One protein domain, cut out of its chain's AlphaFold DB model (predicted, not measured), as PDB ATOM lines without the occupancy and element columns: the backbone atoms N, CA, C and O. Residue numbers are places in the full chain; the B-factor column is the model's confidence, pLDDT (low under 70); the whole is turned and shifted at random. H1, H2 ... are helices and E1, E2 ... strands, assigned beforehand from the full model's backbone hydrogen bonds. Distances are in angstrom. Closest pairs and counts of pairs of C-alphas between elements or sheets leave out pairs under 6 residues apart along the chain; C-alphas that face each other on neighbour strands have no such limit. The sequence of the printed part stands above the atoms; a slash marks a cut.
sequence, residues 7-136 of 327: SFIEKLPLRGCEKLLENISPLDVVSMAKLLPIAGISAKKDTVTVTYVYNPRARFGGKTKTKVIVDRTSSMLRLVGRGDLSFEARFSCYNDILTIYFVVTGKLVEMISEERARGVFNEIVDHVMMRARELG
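Overview. This is residues 7 to 136 of the 327 residues of an uncharacterized protein of Hyperthermus butylicus (strain DSM 5456 / JCM 9403 / PLM1-5) (UniProt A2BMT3). What does one see first? A twisted, curled wall of seven strands, with helices over one face: long H4 covers the E1 and E7 side, H1 lies over strands E5 and E6 near one end, and the sheet curls round short H2. A fourth helix, the very short H3, follows E7 on the opposite face, which is otherwise bare of named helices. What are the figures? The printed part has 130 residues, with four named helices and seven named strands in the order E1 H1 H2 E2 E3 E4 E5 E6 E7 H3 H4; the class is mixed, and the antiparallel sheet runs E1 E7 E6 E5 E4 E3 E2. It is compact, with a radius of gyration of the C-alphas of 14.9 A, yet elongated in outline, spanning 51 by 31 by 23 A.

Along the chain. Where does the first part run? E1 is residues 7 to 13, from C-alpha 7 at (-23.396, -179.713, 22.035); H1 is 17 to 23 and H2 is 26 to 32. Which strands follow? E2 is residues 38 to 44, E3 47 to 55, E4 62 to 72 with 31.6 A, E5 76 to 82, E6 85 to 94 with 29.8 A and E7 97 to 106 with 29.7 A. What comes last? H3 is residues 107 to 110, and H4, residues 114 to 134, spans 30.2 A to C-alpha 134 at (-43.111, -168.932, 5.378).

Arrangement. How are the strands joined? E1 and E7 are antiparallel, with N 8 and O 102 2.9 A apart, within hydrogen-bond range. E2 to E7 form a meander, each strand the antiparallel neighbour of the one before; N 39 and O 51 of the hairpin E2 and E3 are 2.8 A apart, and N 90 and O 101 of the hairpin E6 and E7 are 2.8 A apart. Where are the helices? H1, H2 and H4 are on the same face, two layers with the sheet; H4 is over E1 and E7 at a height over the sheet of 9.7 A, with Phe 121 and Phe 102 of E7 closest, their C-alphas 6.6 A apart. H1 comes closest to E6 at the C-alphas of Cys 17 and Cys 93, 5.6 A, while H3 is on the opposite face, over none of the strands. Do helices meet? H2 and H4 touch, through residues 120 to 124 of H4 alone, opposite ways at a steep tilt of 48 degrees; the closest C-alphas are those of Met 32 and Ile 124, 6.3 A. In H1, H2 and H4 every O i to N i+4 pair is within hydrogen-bond range; H3 is too short for such a pair.

Size, cuts and confidence. How large is it? The two C-alphas farthest apart, of Arg 59 and Asn 95, are 52.0 A apart. Are there cuts or long links? The printed part has no cut and no long link; E3 to E4 is short and the others are tight. Where is confidence low? The mean pLDDT of the printed part is 75.6, with 25 residues under 70, among them 55 to 62 and 82 to 85.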
ATOM      1  N   SER A   7     -21.986-179.325  22.061       70.12
ATOM      2  CA  SER A   7     -23.396-179.713  22.035       70.12
ATOM      3  C   SER A   7     -24.311-178.514  22.315       70.12
ATOM      4  O   SER A   7     -24.076-177.712  23.218       70.12
ATOM      5  N   PHE A   8     -25.364-178.371  21.508       69.12
ATOM      6  CA  PHE A   8     -26.307-177.253  21.569       69.12
ATOM      7  C   PHE A   8     -27.746-177.756  21.441       69.12
ATOM      8  O   PHE A   8     -28.018-178.710  20.708       69.12
ATOM      9  N   ILE A   9     -28.669-177.107  22.150       68.38
ATOM     10  CA  ILE A   9     -30.096-177.427  22.142       68.38
ATOM     11  C   ILE A   9     -30.928-176.142  22.139       68.38
ATOM     12  O   ILE A   9     -30.593-175.193  22.840       68.38
ATOM     13  N   GLU A  10     -32.009-176.132  21.363       69.44
ATOM     14  CA  GLU A  10     -32.980-175.036  21.273       69.44
ATOM     15  C   GLU A  10     -34.406-175.611  21.227       69.44
ATOM     16  O   GLU A  10     -34.610-176.727  20.736       69.44
ATOM     17  N   LYS A  11     -35.397-174.889  21.765       71.88
ATOM     18  CA  LYS A  11     -36.792-175.341  21.895       71.88
ATOM     19  C   LYS A  11     -37.762-174.268  21.410       71.88
ATOM     20  O   LYS A  11     -38.140-173.363  22.147       71.88
ATOM     21  N   LEU A  12     -38.213-174.419  20.170       70.50
ATOM     22  CA  LEU A  12     -39.055-173.447  19.482       70.50
ATOM     23  C   LEU A  12     -40.543-173.850  19.590       70.50
ATOM     24  O   LEU A  12     -40.902-174.926  19.101       70.50
ATOM     25  N   PRO A  13     -41.429-173.029  20.189       74.00
ATOM     26  CA  PRO A  13     -42.870-173.288  20.213       74.00
ATOM     27  C   PRO A  13     -43.486-172.970  18.838       74.00
ATOM     28  O   PRO A  13     -43.756-171.812  18.514       74.00
ATOM     29  N   LEU A  14     -43.686-174.004  18.020       74.69
ATOM     30  CA  LEU A  14     -44.064-173.918  16.608       74.69
ATOM     31  C   LEU A  14     -45.264-174.828  16.324       74.69
ATOM     32  O   LEU A  14     -45.152-176.055  16.361       74.69
ATOM     33  N   ARG A  15     -46.412-174.217  16.007       75.38
ATOM     34  CA  ARG A  15     -47.665-174.934  15.733       75.38
ATOM     35  C   ARG A  15     -47.541-175.766  14.461       75.38
ATOM     36  O   ARG A  15     -47.165-175.249  13.410       75.38
ATOM     37  N   GLY A  16     -47.892-177.047  14.540       70.81
ATOM     38  CA  GLY A  16     -47.798-177.972  13.415       70.81
ATOM     39  C   GLY A  16     -46.359-178.233  12.968       70.81
ATOM     40  O   GLY A  16     -46.121-178.388  11.768       70.81
ATOM     41  N   CYS A  17     -45.398-178.284  13.902       78.12
ATOM     42  CA  CYS A  17     -43.979-178.470  13.583       78.12
ATOM     43  C   CYS A  17     -43.651-179.743  12.769       78.12
ATOM     44  O   CYS A  17     -42.597-179.791  12.142       78.12
ATOM     45  N   GLU A  18     -44.552-180.724  12.687       75.44
ATOM     46  CA  GLU A  18     -44.443-181.875  11.777       75.44
ATOM     47  C   GLU A  18     -44.424-181.436  10.300       75.44
ATOM     48  O   GLU A  18     -43.521-181.797   9.549       75.44
ATOM     49  N   LYS A  19     -45.335-180.540   9.892       81.69
ATOM     50  CA  LYS A  19     -45.371-179.995   8.519       81.69
ATOM     51  C   LYS A  19     -44.113-179.194   8.189       81.69
ATOM     52  O   LYS A  19     -43.646-179.196   7.050       81.69
ATOM     53  N   LEU A  20     -43.545-178.514   9.184       83.31
ATOM     54  CA  LEU A  20     -42.263-177.825   9.057       83.31
ATOM     55  C   LEU A  20     -41.114-178.835   8.875       83.31
ATOM     56  O   LEU A  20     -40.282-178.650   7.989       83.31
ATOM     57  N   LEU A  21     -41.101-179.933   9.638       81.75
ATOM     58  CA  LEU A  21     -40.122-181.016   9.492       81.75
ATOM     59  C   LEU A  21     -40.199-181.731   8.142       81.75
ATOM     60  O   LEU A  21     -39.152-182.122   7.627       81.75
ATOM     61  N   GLU A  22     -41.384-181.874   7.551       83.19
ATOM     62  CA  GLU A  22     -41.565-182.397   6.191       83.19
ATOM     63  C   GLU A  22     -40.962-181.454   5.134       83.19
ATOM     64  O   GLU A  22     -40.222-181.903   4.251       83.19
ATOM     65  N   ASN A  23     -41.229-180.146   5.250       85.00
ATOM     66  CA  ASN A  23     -40.862-179.132   4.253       85.00
ATOM     67  C   ASN A  23     -39.424-178.592   4.372       85.00
ATOM     68  O   ASN A  23     -38.889-178.077   3.391       85.00
ATOM     69  N   ILE A  24     -38.760-178.727   5.525       85.00
ATOM     70  CA  ILE A  24     -37.316-178.461   5.644       85.00
ATOM     71  C   ILE A  24     -36.557-179.347   4.646       85.00
ATOM     72  O   ILE A  24     -36.794-180.551   4.556       85.00
ATOM     73  N   SER A  25     -35.605-178.777   3.910       86.62
ATOM     74  CA  SER A  25     -34.735-179.534   3.005       86.62
ATOM     75  C   SER A  25     -33.537-180.107   3.779       86.62
ATOM     76  O   SER A  25     -32.748-179.341   4.338       86.62
ATOM     77  N   PRO A  26     -33.325-181.442   3.793       84.12
ATOM     78  CA  PRO A  26     -32.127-182.038   4.388       84.12
ATOM     79  C   PRO A  26     -30.832-181.542   3.732       84.12
ATOM     80  O   PRO A  26     -29.796-181.462   4.386       84.12
ATOM     81  N   LEU A  27     -30.887-181.187   2.441       84.44
ATOM     82  CA  LEU A  27     -29.749-180.632   1.715       84.44
ATOM     83  C   LEU A  27     -29.435-179.199   2.161       84.44
ATOM     84  O   LEU A  27     -28.258-178.858   2.253       84.44
ATOM     85  N   ASP A  28     -30.449-178.390   2.480       85.12
ATOM     86  CA  ASP A  28     -30.274-177.012   2.958       85.12
ATOM     87  C   ASP A  28     -29.576-177.034   4.324       85.12
ATOM     88  O   ASP A  28     -28.544-176.391   4.493       85.12
ATOM     89  N   VAL A  29     -30.047-177.872   5.257       81.62
ATOM     90  CA  VAL A  29     -29.442-178.020   6.594       81.62
ATOM     91  C   VAL A  29     -28.017-178.587   6.524       81.62
ATOM     92  O   VAL A  29     -27.116-178.073   7.183       81.62
ATOM     93  N   VAL A  30     -27.757-179.602   5.687       81.69
ATOM     94  CA  VAL A  30     -26.383-180.106   5.469       81.69
ATOM     95  C   VAL A  30     -25.498-179.060   4.778       81.69
ATOM     96  O   VAL A  30     -24.297-179.001   5.039       81.69
ATOM     97  N   SER A  31     -26.076-178.203   3.936       80.69
ATOM     98  CA  SER A  31     -25.389-177.050   3.353       80.69
ATOM     99  C   SER A  31     -25.134-175.951   4.389       80.69
ATOM    100  O   SER A  31     -24.127-175.274   4.262       80.69
ATOM    101  N   MET A  32     -25.958-175.788   5.429       79.75
ATOM    102  CA  MET A  32     -25.718-174.856   6.547       79.75
ATOM    103  C   MET A  32     -24.692-175.395   7.550       79.75
ATOM    104  O   MET A  32     -23.939-174.617   8.126       79.75
ATOM    105  N   ALA A  33     -24.548-176.719   7.671       70.31
ATOM    106  CA  ALA A  33     -23.519-177.397   8.470       70.31
ATOM    107  C   ALA A  33     -22.074-177.252   7.905       70.31
ATOM    108  O   ALA A  33     -21.287-178.210   7.870       70.31
ATOM    109  N   LYS A  34     -21.684-176.037   7.483       73.81
ATOM    110  CA  LYS A  34     -20.325-175.642   7.049       73.81
ATOM    111  C   LYS A  34     -19.409-175.417   8.251       73.81
ATOM    112  O   LYS A  34     -18.833-174.343   8.446       73.81
ATOM    113  N   LEU A  35     -19.269-176.474   9.045       71.44
ATOM    114  CA  LEU A  35     -18.272-176.583  10.103       71.44
ATOM    115  C   LEU A  35     -16.858-176.376   9.519       71.44
ATOM    116  O   LEU A  35     -16.059-175.637  10.085       71.44
ATOM    117  N   LEU A  36     -16.594-176.906   8.317       66.50
ATOM    118  CA  LEU A  36     -15.396-176.618   7.515       66.50
ATOM    119  C   LEU A  36     -15.766-176.172   6.088       66.50
ATOM    120  O   LEU A  36     -16.882-176.448   5.636       66.50
ATOM    121  N   PRO A  37     -14.832-175.557   5.329       75.06
ATOM    122  CA  PRO A  37     -15.029-175.262   3.912       75.06
ATOM    123  C   PRO A  37     -15.369-176.520   3.104       75.06
ATOM    124  O   PRO A  37     -14.720-177.559   3.237       75.06
ATOM    125  N   ILE A  38     -16.377-176.425   2.236       79.81
ATOM    126  CA  ILE A  38     -16.892-177.554   1.452       79.81
ATOM    127  C   ILE A  38     -16.376-177.461   0.010       79.81
ATOM    128  O   ILE A  38     -16.593-176.462  -0.670       79.81
ATOM    129  N   ALA A  39     -15.723-178.521  -0.473       77.88
ATOM    130  CA  ALA A  39     -15.270-178.664  -1.862       77.88
ATOM    131  C   ALA A  39     -16.325-179.288  -2.796       77.88
ATOM    132  O   ALA A  39     -16.125-179.316  -4.008       77.88
ATOM    133  N   GLY A  40     -17.415-179.824  -2.247       79.88
ATOM    134  CA  GLY A  40     -18.550-180.346  -3.005       79.88
ATOM    135  C   GLY A  40     -19.536-181.115  -2.127       79.88
ATOM    136  O   GLY A  40     -19.139-181.732  -1.135       79.88
ATOM    137  N   ILE A  41     -20.811-181.091  -2.516       83.38
ATOM    138  CA  ILE A  41     -21.904-181.856  -1.904       83.38
ATOM    139  C   ILE A  41     -22.552-182.703  -3.002       83.38
ATOM    140  O   ILE A  41     -22.768-182.210  -4.108       83.38
ATOM    141  N   SER A  42     -22.881-183.962  -2.712       82.56
ATOM    142  CA  SER A  42     -23.715-184.790  -3.587       82.56
ATOM    143  C   SER A  42     -24.759-185.569  -2.788       82.56
ATOM    144  O   SER A  42     -24.434-186.309  -1.860       82.56
ATOM    145  N   ALA A  43     -26.031-185.403  -3.150       81.62
ATOM    146  CA  ALA A  43     -27.146-186.135  -2.558       81.62
ATOM    147  C   ALA A  43     -27.485-187.381  -3.390       81.62
ATOM    148  O   ALA A  43     -27.493-187.335  -4.621       81.62
ATOM    149  N   LYS A  44     -27.792-188.495  -2.720       80.00
ATOM    150  CA  LYS A  44     -28.333-189.712  -3.333       80.00
ATOM    151  C   LYS A  44     -29.334-190.358  -2.375       80.00
ATOM    152  O   LYS A  44     -28.932-191.067  -1.455       80.00
ATOM    153  N   LYS A  45     -30.629-190.140  -2.630       77.56
ATOM    154  CA  LYS A  45     -31.744-190.613  -1.791       77.56
ATOM    155  C   LYS A  45     -31.496-190.242  -0.314       77.56
ATOM    156  O   LYS A  45     -31.342-189.061  -0.027       77.56
ATOM    157  N   ASP A  46     -31.372-191.214   0.586       76.25
ATOM    158  CA  ASP A  46     -31.271-191.028   2.047       76.25
ATOM    159  C   ASP A  46     -29.830-190.735   2.533       76.25
ATOM    160  O   ASP A  46     -29.466-190.969   3.686       76.25
ATOM    161  N   THR A  47     -28.935-190.291   1.646       80.12
ATOM    162  CA  THR A  47     -27.532-190.002   1.986       80.12
ATOM    163  C   THR A  47     -27.020-188.774   1.244       80.12
ATOM    164  O   THR A  47     -27.076-188.704   0.015       80.12
ATOM    165  N   VAL A  48     -26.435-187.833   1.986       82.19
ATOM    166  CA  VAL A  48     -25.718-186.673   1.445       82.19
ATOM    167  C   VAL A  48     -24.228-186.846   1.729       82.19
ATOM    168  O   VAL A  48     -23.805-186.958   2.875       82.19
ATOM    169  N   THR A  49     -23.400-186.893   0.688       82.12
ATOM    170  CA  THR A  49     -21.939-186.936   0.834       82.12
ATOM    171  C   THR A  49     -21.383-185.521   0.767       82.12
ATOM    172  O   THR A  49     -21.533-184.846  -0.252       82.12
ATOM    173  N   VAL A  50     -20.703-185.088   1.827       81.44
ATOM    174  CA  VAL A  50     -20.020-183.791   1.896       81.44
ATOM    175  C   VAL A  50     -18.515-184.019   1.804       81.44
ATOM    176  O   VAL A  50     -17.951-184.825   2.541       81.44
ATOM    177  N   THR A  51     -17.848-183.312   0.889       79.62
ATOM    178  CA  THR A  51     -16.381-183.302   0.803       79.62
ATOM    179  C   THR A  51     -15.852-182.039   1.475       79.62
ATOM    180  O   THR A  51     -15.883-180.964   0.880       79.62
ATOM    181  N   TYR A  52     -15.364-182.163   2.707       76.75
ATOM    182  CA  TYR A  52     -14.774-181.060   3.470       76.75
ATOM    183  C   TYR A  52     -13.289-180.868   3.132       76.75
ATOM    184  O   TYR A  52     -12.569-181.838   2.880       76.75
ATOM    185  N   VAL A  53     -12.813-179.621   3.180       71.75
ATOM    186  CA  VAL A  53     -11.391-179.253   3.128       71.75
ATOM    187  C   VAL A  53     -10.916-178.965   4.551       71.75
ATOM    188  O   VAL A  53     -11.146-177.882   5.081       71.75
ATOM    189  N   TYR A  54     -10.250-179.937   5.173       71.12
ATOM    190  CA  TYR A  54      -9.744-179.832   6.543       71.12
ATOM    191  C   TYR A  54      -8.332-179.240   6.636       71.12
ATOM    192  O   TYR A  54      -7.957-178.714   7.678       71.12
ATOM    193  N   ASN A  55      -7.540-179.292   5.559       65.69
ATOM    194  CA  ASN A  55      -6.238-178.625   5.511       65.69
ATOM    195  C   ASN A  55      -6.042-177.882   4.174       65.69
ATOM    196  O   ASN A  55      -5.586-178.491   3.199       65.69
ATOM    197  N   PRO A  56      -6.345-176.570   4.113       51.84
ATOM    198  CA  PRO A  56      -6.159-175.758   2.909       51.84
ATOM    199  C   PRO A  56      -4.689-175.394   2.625       51.84
ATOM    200  O   PRO A  56      -4.404-174.853   1.561       51.84
ATOM    201  N   ARG A  57      -3.748-175.683   3.540       52.69
ATOM    202  CA  ARG A  57      -2.301-175.434   3.364       52.69
ATOM    203  C   ARG A  57      -1.522-176.670   2.884       52.69
ATOM    204  O   ARG A  57      -0.356-176.552   2.516       52.69
ATOM    205  N   ALA A  58      -2.136-177.854   2.872       58.62
ATOM    206  CA  ALA A  58      -1.524-179.070   2.337       58.62
ATOM    207  C   ALA A  58      -1.413-179.022   0.801       58.62
ATOM    208  O   ALA A  58      -2.363-178.642   0.121       58.62
ATOM    209  N   ARG A  59      -0.287-179.496   0.245       48.22
ATOM    210  CA  ARG A  59       0.061-179.410  -1.195       48.22
ATOM    211  C   ARG A  59      -0.962-180.009  -2.177       48.22
ATOM    212  O   ARG A  59      -0.955-179.632  -3.340       48.22
ATOM    213  N   PHE A  60      -1.822-180.920  -1.716       48.75
ATOM    214  CA  PHE A  60      -2.902-181.537  -2.505       48.75
ATOM    215  C   PHE A  60      -4.315-181.189  -1.991       48.75
ATOM    216  O   PHE A  60      -5.309-181.688  -2.516       48.75
ATOM    217  N   GLY A  61      -4.405-180.318  -0.978       54.44
ATOM    218  CA  GLY A  61      -5.611-180.034  -0.204       54.44
ATOM    219  C   GLY A  61      -6.016-181.224   0.666       54.44
ATOM    220  O   GLY A  61      -6.414-182.267   0.153       54.44
ATOM    221  N   GLY A  62      -5.958-181.072   1.990       67.75
ATOM    222  CA  GLY A  62      -6.487-182.078   2.911       67.75
ATOM    223  C   GLY A  62      -8.000-182.150   2.753       67.75
ATOM    224  O   GLY A  62      -8.710-181.309   3.298       67.75
ATOM    225  N   LYS A  63      -8.480-183.113   1.961       72.44
ATOM    226  CA  LYS A  63      -9.898-183.351   1.681       72.44
ATOM    227  C   LYS A  63     -10.335-184.642   2.355       72.44
ATOM    228  O   LYS A  63      -9.670-185.662   2.208       72.44
ATOM    229  N   THR A  64     -11.472-184.611   3.037       75.12
ATOM    230  CA  THR A  64     -12.120-185.812   3.583       75.12
ATOM    231  C   THR A  64     -13.595-185.845   3.192       75.12
ATOM    232  O   THR A  64     -14.169-184.821   2.817       75.12
ATOM    233  N   LYS A  65     -14.196-187.037   3.200       76.50
ATOM    234  CA  LYS A  65     -15.573-187.281   2.759       76.50
ATOM    235  C   LYS A  65     -16.402-187.799   3.926       76.50
ATOM    236  O   LYS A  65     -16.308-188.975   4.264       76.50
ATOM    237  N   THR A  66     -17.243-186.938   4.485       77.38
ATOM    238  CA  THR A  66     -18.236-187.331   5.490       77.38
ATOM    239  C   THR A  66     -19.507-187.772   4.774       77.38
ATOM    240  O   THR A  66     -20.011-187.076   3.887       77.38
ATOM    241  N   LYS A  67     -20.035-188.941   5.145       78.81
ATOM    242  CA  LYS A  67     -21.353-189.397   4.688       78.81
ATOM    243  C   LYS A  67     -22.380-188.987   5.731       78.81
ATOM    244  O   LYS A  67     -22.378-189.546   6.823       78.81
ATOM    245  N   VAL A  68     -23.239-188.031   5.399       80.38
ATOM    246  CA  VAL A  68     -24.402-187.686   6.214       80.38
ATOM    247  C   VAL A  68     -25.536-188.634   5.845       80.38
ATOM    248  O   VAL A  68     -26.023-188.618   4.713       80.38
ATOM    249  N   ILE A  69     -25.927-189.483   6.788       76.88
ATOM    250  CA  ILE A  69     -27.142-190.295   6.682       76.88
ATOM    251  C   ILE A  69     -28.325-189.391   7.028       76.88
ATOM    252  O   ILE A  69     -28.268-188.681   8.032       76.88
ATOM    253  N   VAL A  70     -29.363-189.413   6.193       80.12
ATOM    254  CA  VAL A  70     -30.620-188.695   6.424       80.12
ATOM    255  C   VAL A  70     -31.664-189.705   6.881       80.12
ATOM    256  O   VAL A  70     -32.009-190.617   6.134       80.12
ATOM    257  N   ASP A  71     -32.167-189.523   8.093       73.56
ATOM    258  CA  ASP A  71     -33.299-190.255   8.656       73.56
ATOM    259  C   ASP A  71     -34.463-189.270   8.864       73.56
ATOM    260  O   ASP A  71     -34.249-188.126   9.281       73.56
ATOM    261  N   ARG A  72     -35.682-189.666   8.484       76.81
ATOM    262  CA  ARG A  72     -36.863-188.789   8.453       76.81
ATOM    263  C   ARG A  72     -38.151-189.566   8.713       76.81
ATOM    264  O   ARG A  72     -38.485-190.500   7.987       76.81
ATOM    265  N   THR A  73     -38.927-189.060   9.663       73.88
ATOM    266  CA  THR A  73     -40.338-189.379   9.911       73.88
ATOM    267  C   THR A  73     -41.165-188.080   9.872       73.88
ATOM    268  O   THR A  73     -40.620-187.014   9.586       73.88
ATOM    269  N   SER A  74     -42.472-188.134  10.153       67.38
ATOM    270  CA  SER A  74     -43.315-186.928  10.272       67.38
ATOM    271  C   SER A  74     -42.899-186.022  11.440       67.38
ATOM    272  O   SER A  74     -42.930-184.800  11.330       67.38
ATOM    273  N   SER A  75     -42.464-186.617  12.554       66.69
ATOM    274  CA  SER A  75     -42.137-185.921  13.804       66.69
ATOM    275  C   SER A  75     -40.634-185.774  14.069       66.69
ATOM    276  O   SER A  75     -40.246-185.157  15.063       66.69
ATOM    277  N   MET A  76     -39.761-186.307  13.205       73.69
ATOM    278  CA  MET A  76     -38.309-186.279  13.406       73.69
ATOM    279  C   MET A  76     -37.524-186.181  12.089       73.69
ATOM    280  O   MET A  76     -37.793-186.901  11.132       73.69
ATOM    281  N   LEU A  77     -36.509-185.315  12.062       70.62
ATOM    282  CA  LEU A  77     -35.461-185.279  11.036       70.62
ATOM    283  C   LEU A  77     -34.113-185.437  11.742       70.62
ATOM    284  O   LEU A  77     -33.822-184.700  12.684       70.62
ATOM    285  N   ARG A  78     -33.270-186.358  11.281       75.69
ATOM    286  CA  ARG A  78     -31.944-186.613  11.852       75.69
ATOM    287  C   ARG A  78     -30.899-186.736  10.750       75.69
ATOM    288  O   ARG A  78     -31.087-187.431   9.755       75.69
ATOM    289  N   LEU A  79     -29.788-186.039  10.943       74.88
ATOM    290  CA  LEU A  79     -28.676-185.929  10.009       74.88
ATOM    291  C   LEU A  79     -27.410-186.384  10.733       74.88
ATOM    292  O   LEU A  79     -26.901-185.658  11.583       74.88
ATOM    293  N   VAL A  80     -26.913-187.583  10.417       76.12
ATOM    294  CA  VAL A  80     -25.743-188.173  11.091       76.12
ATOM    295  C   VAL A  80     -24.555-188.196  10.138       76.12
ATOM    296  O   VAL A  80     -24.452-189.076   9.279       76.12
ATOM    297  N   GLY A  81     -23.644-187.236  10.286       73.38
ATOM    298  CA  GLY A  81     -22.356-187.228   9.602       73.38
ATOM    299  C   GLY A  81     -21.436-188.300  10.177       73.38
ATOM    300  O   GLY A  81     -20.953-188.152  11.293       73.38
ATOM    301  N   ARG A  82     -21.168-189.368   9.414       69.50
ATOM    302  CA  ARG A  82     -20.204-190.423   9.770       69.50
ATOM    303  C   ARG A  82     -18.879-190.229   9.020       69.50
ATOM    304  O   ARG A  82     -18.867-190.164   7.785       69.50
ATOM    305  N   GLY A  83     -17.768-190.185   9.760       65.00
ATOM    306  CA  GLY A  83     -16.393-190.119   9.239       65.00
ATOM    307  C   GLY A  83     -15.392-189.594  10.278       65.00
ATOM    308  O   GLY A  83     -15.740-189.440  11.445       65.00
ATOM    309  N   ASP A  84     -14.166-189.256   9.851       64.12
ATOM    310  CA  ASP A  84     -13.185-188.531  10.689       64.12
ATOM    311  C   ASP A  84     -13.765-187.247  11.298       64.12
ATOM    312  O   ASP A  84     -13.417-186.855  12.410       64.12
ATOM    313  N   LEU A  85     -14.645-186.602  10.531       66.62
ATOM    314  CA  LEU A  85     -15.402-185.427  10.918       66.62
ATOM    315  C   LEU A  85     -16.849-185.870  11.117       66.62
ATOM    316  O   LEU A  85     -17.544-186.149  10.131       66.62
ATOM    317  N   SER A  86     -17.265-185.970  12.379       70.69
ATOM    318  CA  SER A  86     -18.597-186.434  12.758       70.69
ATOM    319  C   SER A  86     -19.414-185.308  13.385       70.69
ATOM    320  O   SER A  86     -18.899-184.469  14.126       70.69
ATOM    321  N   PHE A  87     -20.698-185.275  13.046       75.44
ATOM    322  CA  PHE A  87     -21.673-184.363  13.631       75.44
ATOM    323  C   PHE A  87     -23.059-185.007  13.603       75.44
ATOM    324  O   PHE A  87     -23.342-185.827  12.725       75.44
ATOM    325  N   GLU A  88     -23.930-184.616  14.525       75.31
ATOM    326  CA  GLU A  88     -25.355-184.932  14.456       75.31
ATOM    327  C   GLU A  88     -26.174-183.642  14.513       75.31
ATOM    328  O   GLU A  88     -25.941-182.792  15.367       75.31
ATOM    329  N   ALA A  89     -27.135-183.498  13.603       72.94
ATOM    330  CA  ALA A  89     -28.196-182.501  13.702       72.94
ATOM    331  C   ALA A  89     -29.538-183.238  13.764       72.94
ATOM    332  O   ALA A  89     -29.903-183.949  12.826       72.94
ATOM    333  N   ARG A  90     -30.259-183.091  14.874       75.81
ATOM    334  CA  ARG A  90     -31.553-183.730  15.118       75.81
ATOM    335  C   ARG A  90     -32.607-182.672  15.408       75.81
ATOM    336  O   ARG A  90     -32.431-181.812  16.259       75.81
ATOM    337  N   PHE A  91     -33.734-182.804  14.735       79.06
ATOM    338  CA  PHE A  91     -34.921-181.986  14.889       79.06
ATOM    339  C   PHE A  91     -36.048-182.931  15.307       79.06
ATOM    340  O   PHE A  91     -36.198-184.013  14.733       79.06
ATOM    341  N   SER A  92     -36.809-182.602  16.344       71.12
ATOM    342  CA  SER A  92     -37.894-183.460  16.836       71.12
ATOM    343  C   SER A  92     -39.067-182.609  17.316       71.12
ATOM    344  O   SER A  92     -38.901-181.765  18.193       71.12
ATOM    345  N   CYS A  93     -40.230-182.820  16.705       69.00
ATOM    346  CA  CYS A  93     -41.483-182.140  17.008       69.00
ATOM    347  C   CYS A  93     -42.298-182.983  17.993       69.00
ATOM    348  O   CYS A  93     -42.502-184.177  17.768       69.00
ATOM    349  N   TYR A  94     -42.763-182.369  19.079       72.50
ATOM    350  CA  TYR A  94     -43.666-182.992  20.043       72.50
ATOM    351  C   TYR A  94     -44.535-181.915  20.701       72.50
ATOM    352  O   TYR A  94     -44.002-180.922  21.190       72.50
ATOM    353  N   ASN A  95     -45.861-182.097  20.708       71.44
ATOM    354  CA  ASN A  95     -46.844-181.166  21.288       71.44
ATOM    355  C   ASN A  95     -46.622-179.685  20.888       71.44
ATOM    356  O   ASN A  95     -46.550-178.814  21.752       71.44
ATOM    357  N   ASP A  96     -46.479-179.407  19.585       69.31
ATOM    358  CA  ASP A  96     -46.168-178.075  19.025       69.31
ATOM    359  C   ASP A  96     -44.867-177.424  19.556       69.31
ATOM    360  O   ASP A  96     -44.680-176.209  19.484       69.31
ATOM    361  N   ILE A  97     -43.927-178.227  20.064       71.56
ATOM    362  CA  ILE A  97     -42.568-177.800  20.411       71.56
ATOM    363  C   ILE A  97     -41.581-178.521  19.493       71.56
ATOM    364  O   ILE A  97     -41.457-179.748  19.522       71.56
ATOM    365  N   LEU A  98     -40.838-177.749  18.701       72.38
ATOM    366  CA  LEU A  98     -39.712-178.243  17.923       72.38
ATOM    367  C   LEU A  98     -38.434-178.134  18.757       72.38
ATOM    368  O   LEU A  98     -37.933-177.040  19.005       72.38
ATOM    369  N   THR A  99     -37.882-179.276  19.159       70.50
ATOM    370  CA  THR A  99     -36.539-179.342  19.745       70.50
ATOM    371  C   THR A  99     -35.511-179.508  18.630       70.50
ATOM    372  O   THR A  99     -35.607-180.452  17.841       70.50
ATOM    373  N   ILE A 100     -34.523-178.616  18.577       75.06
ATOM    374  CA  ILE A 100     -33.344-178.715  17.709       75.06
ATOM    375  C   ILE A 100     -32.148-179.082  18.585       75.06
ATOM    376  O   ILE A 100     -31.926-178.457  19.616       75.06
ATOM    377  N   TYR A 101     -31.377-180.082  18.173       73.75
ATOM    378  CA  TYR A 101     -30.176-180.566  18.845       73.75
ATOM    379  C   TYR A 101     -29.038-180.666  17.828       73.75
ATOM    380  O   TYR A 101     -29.215-181.252  16.756       73.75
ATOM    381  N   PHE A 102     -27.881-180.088  18.141       72.50
ATOM    382  CA  PHE A 102     -26.711-180.088  17.264       72.50
ATOM    383  C   PHE A 102     -25.449-180.449  18.037       72.50
ATOM    384  O   PHE A 102     -25.212-179.942  19.130       72.50
ATOM    385  N   VAL A 103     -24.650-181.335  17.454       74.25
ATOM    386  CA  VAL A 103     -23.509-181.982  18.098       74.25
ATOM    387  C   VAL A 103     -22.337-182.057  17.136       74.25
ATOM    388  O   VAL A 103     -22.485-182.552  16.020       74.25
ATOM    389  N   VAL A 104     -21.155-181.656  17.600       70.50
ATOM    390  CA  VAL A 104     -19.871-181.821  16.907       70.50
ATOM    391  C   VAL A 104     -19.011-182.820  17.681       70.50
ATOM    392  O   VAL A 104     -18.804-182.638  18.877       70.50
ATOM    393  N   THR A 105     -18.507-183.868  17.017       68.50
ATOM    394  CA  THR A 105     -17.777-184.982  17.661       68.50
ATOM    395  C   THR A 105     -16.517-185.421  16.908       68.50
ATOM    396  O   THR A 105     -16.328-185.174  15.712       68.50
ATOM    397  N   GLY A 106     -15.629-186.110  17.631       68.00
ATOM    398  CA  GLY A 106     -14.358-186.606  17.103       68.00
ATOM    399  C   GLY A 106     -13.398-185.471  16.740       68.00
ATOM    400  O   GLY A 106     -13.423-184.399  17.342       68.00
ATOM    401  N   LYS A 107     -12.569-185.682  15.710       67.50
ATOM    402  CA  LYS A 107     -11.518-184.732  15.283       67.50
ATOM    403  C   LYS A 107     -12.062-183.356  14.886       67.50
ATOM    404  O   LYS A 107     -11.322-182.381  14.852       67.50
ATOM    405  N   LEU A 108     -13.361-183.261  14.591       68.44
ATOM    406  CA  LEU A 108     -14.019-182.005  14.240       68.44
ATOM    407  C   LEU A 108     -14.051-181.011  15.418       68.44
ATOM    408  O   LEU A 108     -14.058-179.809  15.175       68.44
ATOM    409  N   VAL A 109     -13.989-181.497  16.665       70.00
ATOM    410  CA  VAL A 109     -13.906-180.672  17.885       70.00
ATOM    411  C   VAL A 109     -12.498-180.105  18.086       70.00
ATOM    412  O   VAL A 109     -12.345-178.929  18.396       70.00
ATOM    413  N   GLU A 110     -11.456-180.901  17.826       70.88
ATOM    414  CA  GLU A 110     -10.047-180.459  17.882       70.88
ATOM    415  C   GLU A 110      -9.728-179.360  16.847       70.88
ATOM    416  O   GLU A 110      -8.725-178.657  16.954       70.88
ATOM    417  N   MET A 111     -10.576-179.228  15.822       69.31
ATOM    418  CA  MET A 111     -10.378-178.354  14.667       69.31
ATOM    419  C   MET A 111     -11.267-177.099  14.661       69.31
ATOM    420  O   MET A 111     -11.075-176.244  13.793       69.31
ATOM    421  N   ILE A 112     -12.256-176.991  15.558       73.56
ATOM    422  CA  ILE A 112     -13.295-175.947  15.530       73.56
ATOM    423  C   ILE A 112     -13.609-175.479  16.956       73.56
ATOM    424  O   ILE A 112     -13.882-176.290  17.838       73.56
ATOM    425  N   SER A 113     -13.615-174.161  17.183       78.94
ATOM    426  CA  SER A 113     -14.023-173.575  18.466       78.94
ATOM    427  C   SER A 113     -15.525-173.740  18.725       78.94
ATOM    428  O   SER A 113     -16.329-173.740  17.789       78.94
ATOM    429  N   GLU A 114     -15.914-173.804  20.002       76.19
ATOM    430  CA  GLU A 114     -17.327-173.835  20.408       76.19
ATOM    431  C   GLU A 114     -18.102-172.665  19.779       76.19
ATOM    432  O   GLU A 114     -19.182-172.861  19.233       76.19
ATOM    433  N   GLU A 115     -17.506-171.468  19.744       79.88
ATOM    434  CA  GLU A 115     -18.058-170.270  19.097       79.88
ATOM    435  C   GLU A 115     -18.429-170.498  17.624       79.88
ATOM    436  O   GLU A 115     -19.511-170.105  17.188       79.88
ATOM    437  N   ARG A 116     -17.560-171.152  16.836       82.19
ATOM    438  CA  ARG A 116     -17.836-171.414  15.415       82.19
ATOM    439  C   ARG A 116     -18.877-172.521  15.241       82.19
ATOM    440  O   ARG A 116     -19.669-172.446  14.302       82.19
ATOM    441  N   ALA A 117     -18.912-173.503  16.141       75.94
ATOM    442  CA  ALA A 117     -19.956-174.525  16.161       75.94
ATOM    443  C   ALA A 117     -21.329-173.938  16.560       75.94
ATOM    444  O   ALA A 117     -22.324-174.226  15.895       75.94
ATOM    445  N   ARG A 118     -21.374-173.036  17.553       80.69
ATOM    446  CA  ARG A 118     -22.567-172.268  17.952       80.69
ATOM    447  C   ARG A 118     -23.016-171.297  16.858       80.69
ATOM    448  O   ARG A 118     -24.209-171.165  16.627       80.69
ATOM    449  N   GLY A 119     -22.092-170.677  16.122       82.94
ATOM    450  CA  GLY A 119     -22.429-169.880  14.937       82.94
ATOM    451  C   GLY A 119     -23.196-170.697  13.891       82.94
ATOM    452  O   GLY A 119     -24.271-170.292  13.464       82.94
ATOM    453  N   VAL A 120     -22.700-171.895  13.559       84.94
ATOM    454  CA  VAL A 120     -23.386-172.834  12.649       84.94
ATOM    455  C   VAL A 120     -24.725-173.327  13.219       84.94
ATOM    456  O   VAL A 120     -25.679-173.496  12.465       84.94
ATOM    457  N   PHE A 121     -24.832-173.523  14.537       82.75
ATOM    458  CA  PHE A 121     -26.107-173.838  15.186       82.75
ATOM    459  C   PHE A 121     -27.135-172.716  15.004       82.75
ATOM    460  O   PHE A 121     -28.260-172.980  14.584       82.75
ATOM    461  N   ASN A 122     -26.736-171.466  15.244       87.50
ATOM    462  CA  ASN A 122     -27.603-170.303  15.081       87.50
ATOM    463  C   ASN A 122     -28.031-170.125  13.610       87.50
ATOM    464  O   ASN A 122     -29.216-169.940  13.358       87.50
ATOM    465  N   GLU A 123     -27.117-170.300  12.641       89.50
ATOM    466  CA  GLU A 123     -27.437-170.314  11.196       89.50
ATOM    467  C   GLU A 123     -28.545-171.348  10.858       89.50
ATOM    468  O   GLU A 123     -29.414-171.089  10.022       89.50
ATOM    469  N   ILE A 124     -28.556-172.508  11.531       86.25
ATOM    470  CA  ILE A 124     -29.593-173.547  11.386       86.25
ATOM    471  C   ILE A 124     -30.913-173.130  12.061       86.25
ATOM    472  O   ILE A 124     -31.977-173.302  11.460       86.25
ATOM    473  N   VAL A 125     -30.870-172.576  13.278       85.06
ATOM    474  CA  VAL A 125     -32.063-172.089  14.001       85.06
ATOM    475  C   VAL A 125     -32.759-170.965  13.226       85.06
ATOM    476  O   VAL A 125     -33.975-171.021  13.029       85.06
ATOM    477  N   ASP A 126     -32.000-169.999  12.706       89.69
ATOM    478  CA  ASP A 126     -32.519-168.894  11.893       89.69
ATOM    479  C   ASP A 126     -33.194-169.395  10.609       89.69
ATOM    480  O   ASP A 126     -34.271-168.913  10.245       89.69
ATOM    481  N   HIS A 127     -32.625-170.406   9.939       88.12
ATOM    482  CA  HIS A 127     -33.273-171.014   8.776       88.12
ATOM    483  C   HIS A 127     -34.591-171.710   9.141       88.12
ATOM    484  O   HIS A 127     -35.590-171.546   8.437       88.12
ATOM    485  N   VAL A 128     -34.635-172.450  10.252       86.75
ATOM    486  CA  VAL A 128     -35.873-173.090  10.725       86.75
ATOM    487  C   VAL A 128     -36.935-172.042  11.069       86.75
ATOM    488  O   VAL A 128     -38.088-172.198  10.670       86.75
ATOM    489  N   MET A 129     -36.560-170.942  11.726       86.19
ATOM    490  CA  MET A 129     -37.471-169.833  12.035       86.19
ATOM    491  C   MET A 129     -37.940-169.078  10.782       86.19
ATOM    492  O   MET A 129     -39.089-168.640  10.724       86.19
ATOM    493  N   MET A 130     -37.100-168.971   9.749       89.38
ATOM    494  CA  MET A 130     -37.480-168.448   8.433       89.38
ATOM    495  C   MET A 130     -38.534-169.343   7.763       89.38
ATOM    496  O   MET A 130     -39.602-168.853   7.401       89.38
ATOM    497  N   ARG A 131     -38.299-170.662   7.688       86.88
ATOM    498  CA  ARG A 131     -39.279-171.628   7.155       86.88
ATOM    499  C   ARG A 131     -40.574-171.665   7.977       86.88
ATOM    500  O   ARG A 131     -41.657-171.787   7.413       86.88
ATOM    501  N   ALA A 132     -40.491-171.503   9.299       85.12
ATOM    502  CA  ALA A 132     -41.665-171.423  10.167       85.12
ATOM    503  C   ALA A 132     -42.528-170.177   9.891       85.12
ATOM    504  O   ALA A 132     -43.752-170.256   9.983       85.12
ATOM    505  N   ARG A 133     -41.914-169.045   9.508       85.88
ATOM    506  CA  ARG A 133     -42.631-167.839   9.048       85.88
ATOM    507  C   ARG A 133     -43.307-168.071   7.698       85.88
ATOM    508  O   ARG A 133     -44.494-167.794   7.577       85.88
ATOM    509  N   GLU A 134     -42.583-168.620   6.721       87.12
ATOM    510  CA  GLU A 134     -43.111-168.932   5.378       87.12
ATOM    511  C   GLU A 134     -44.333-169.868   5.418       87.12
ATOM    512  O   GLU A 134     -45.249-169.723   4.613       87.12
ATOM    513  N   LEU A 135     -44.359-170.812   6.365       83.75
ATOM    514  CA  LEU A 135     -45.424-171.811   6.519       83.75
ATOM    515  C   LEU A 135     -46.534-171.412   7.510       83.75
ATOM    516  O   LEU A 135     -47.441-172.210   7.745       83.75
ATOM    517  N   GLY A 136     -46.472-170.223   8.125       80.38
ATOM    518  CA  GLY A 136     -47.446-169.798   9.142       80.38
ATOM    519  C   GLY A 136     -47.426-170.638  10.431       80.38
ATOM    520  O   GLY A 136     -48.423-170.699  11.143       80.38
TER     521      GLY A 136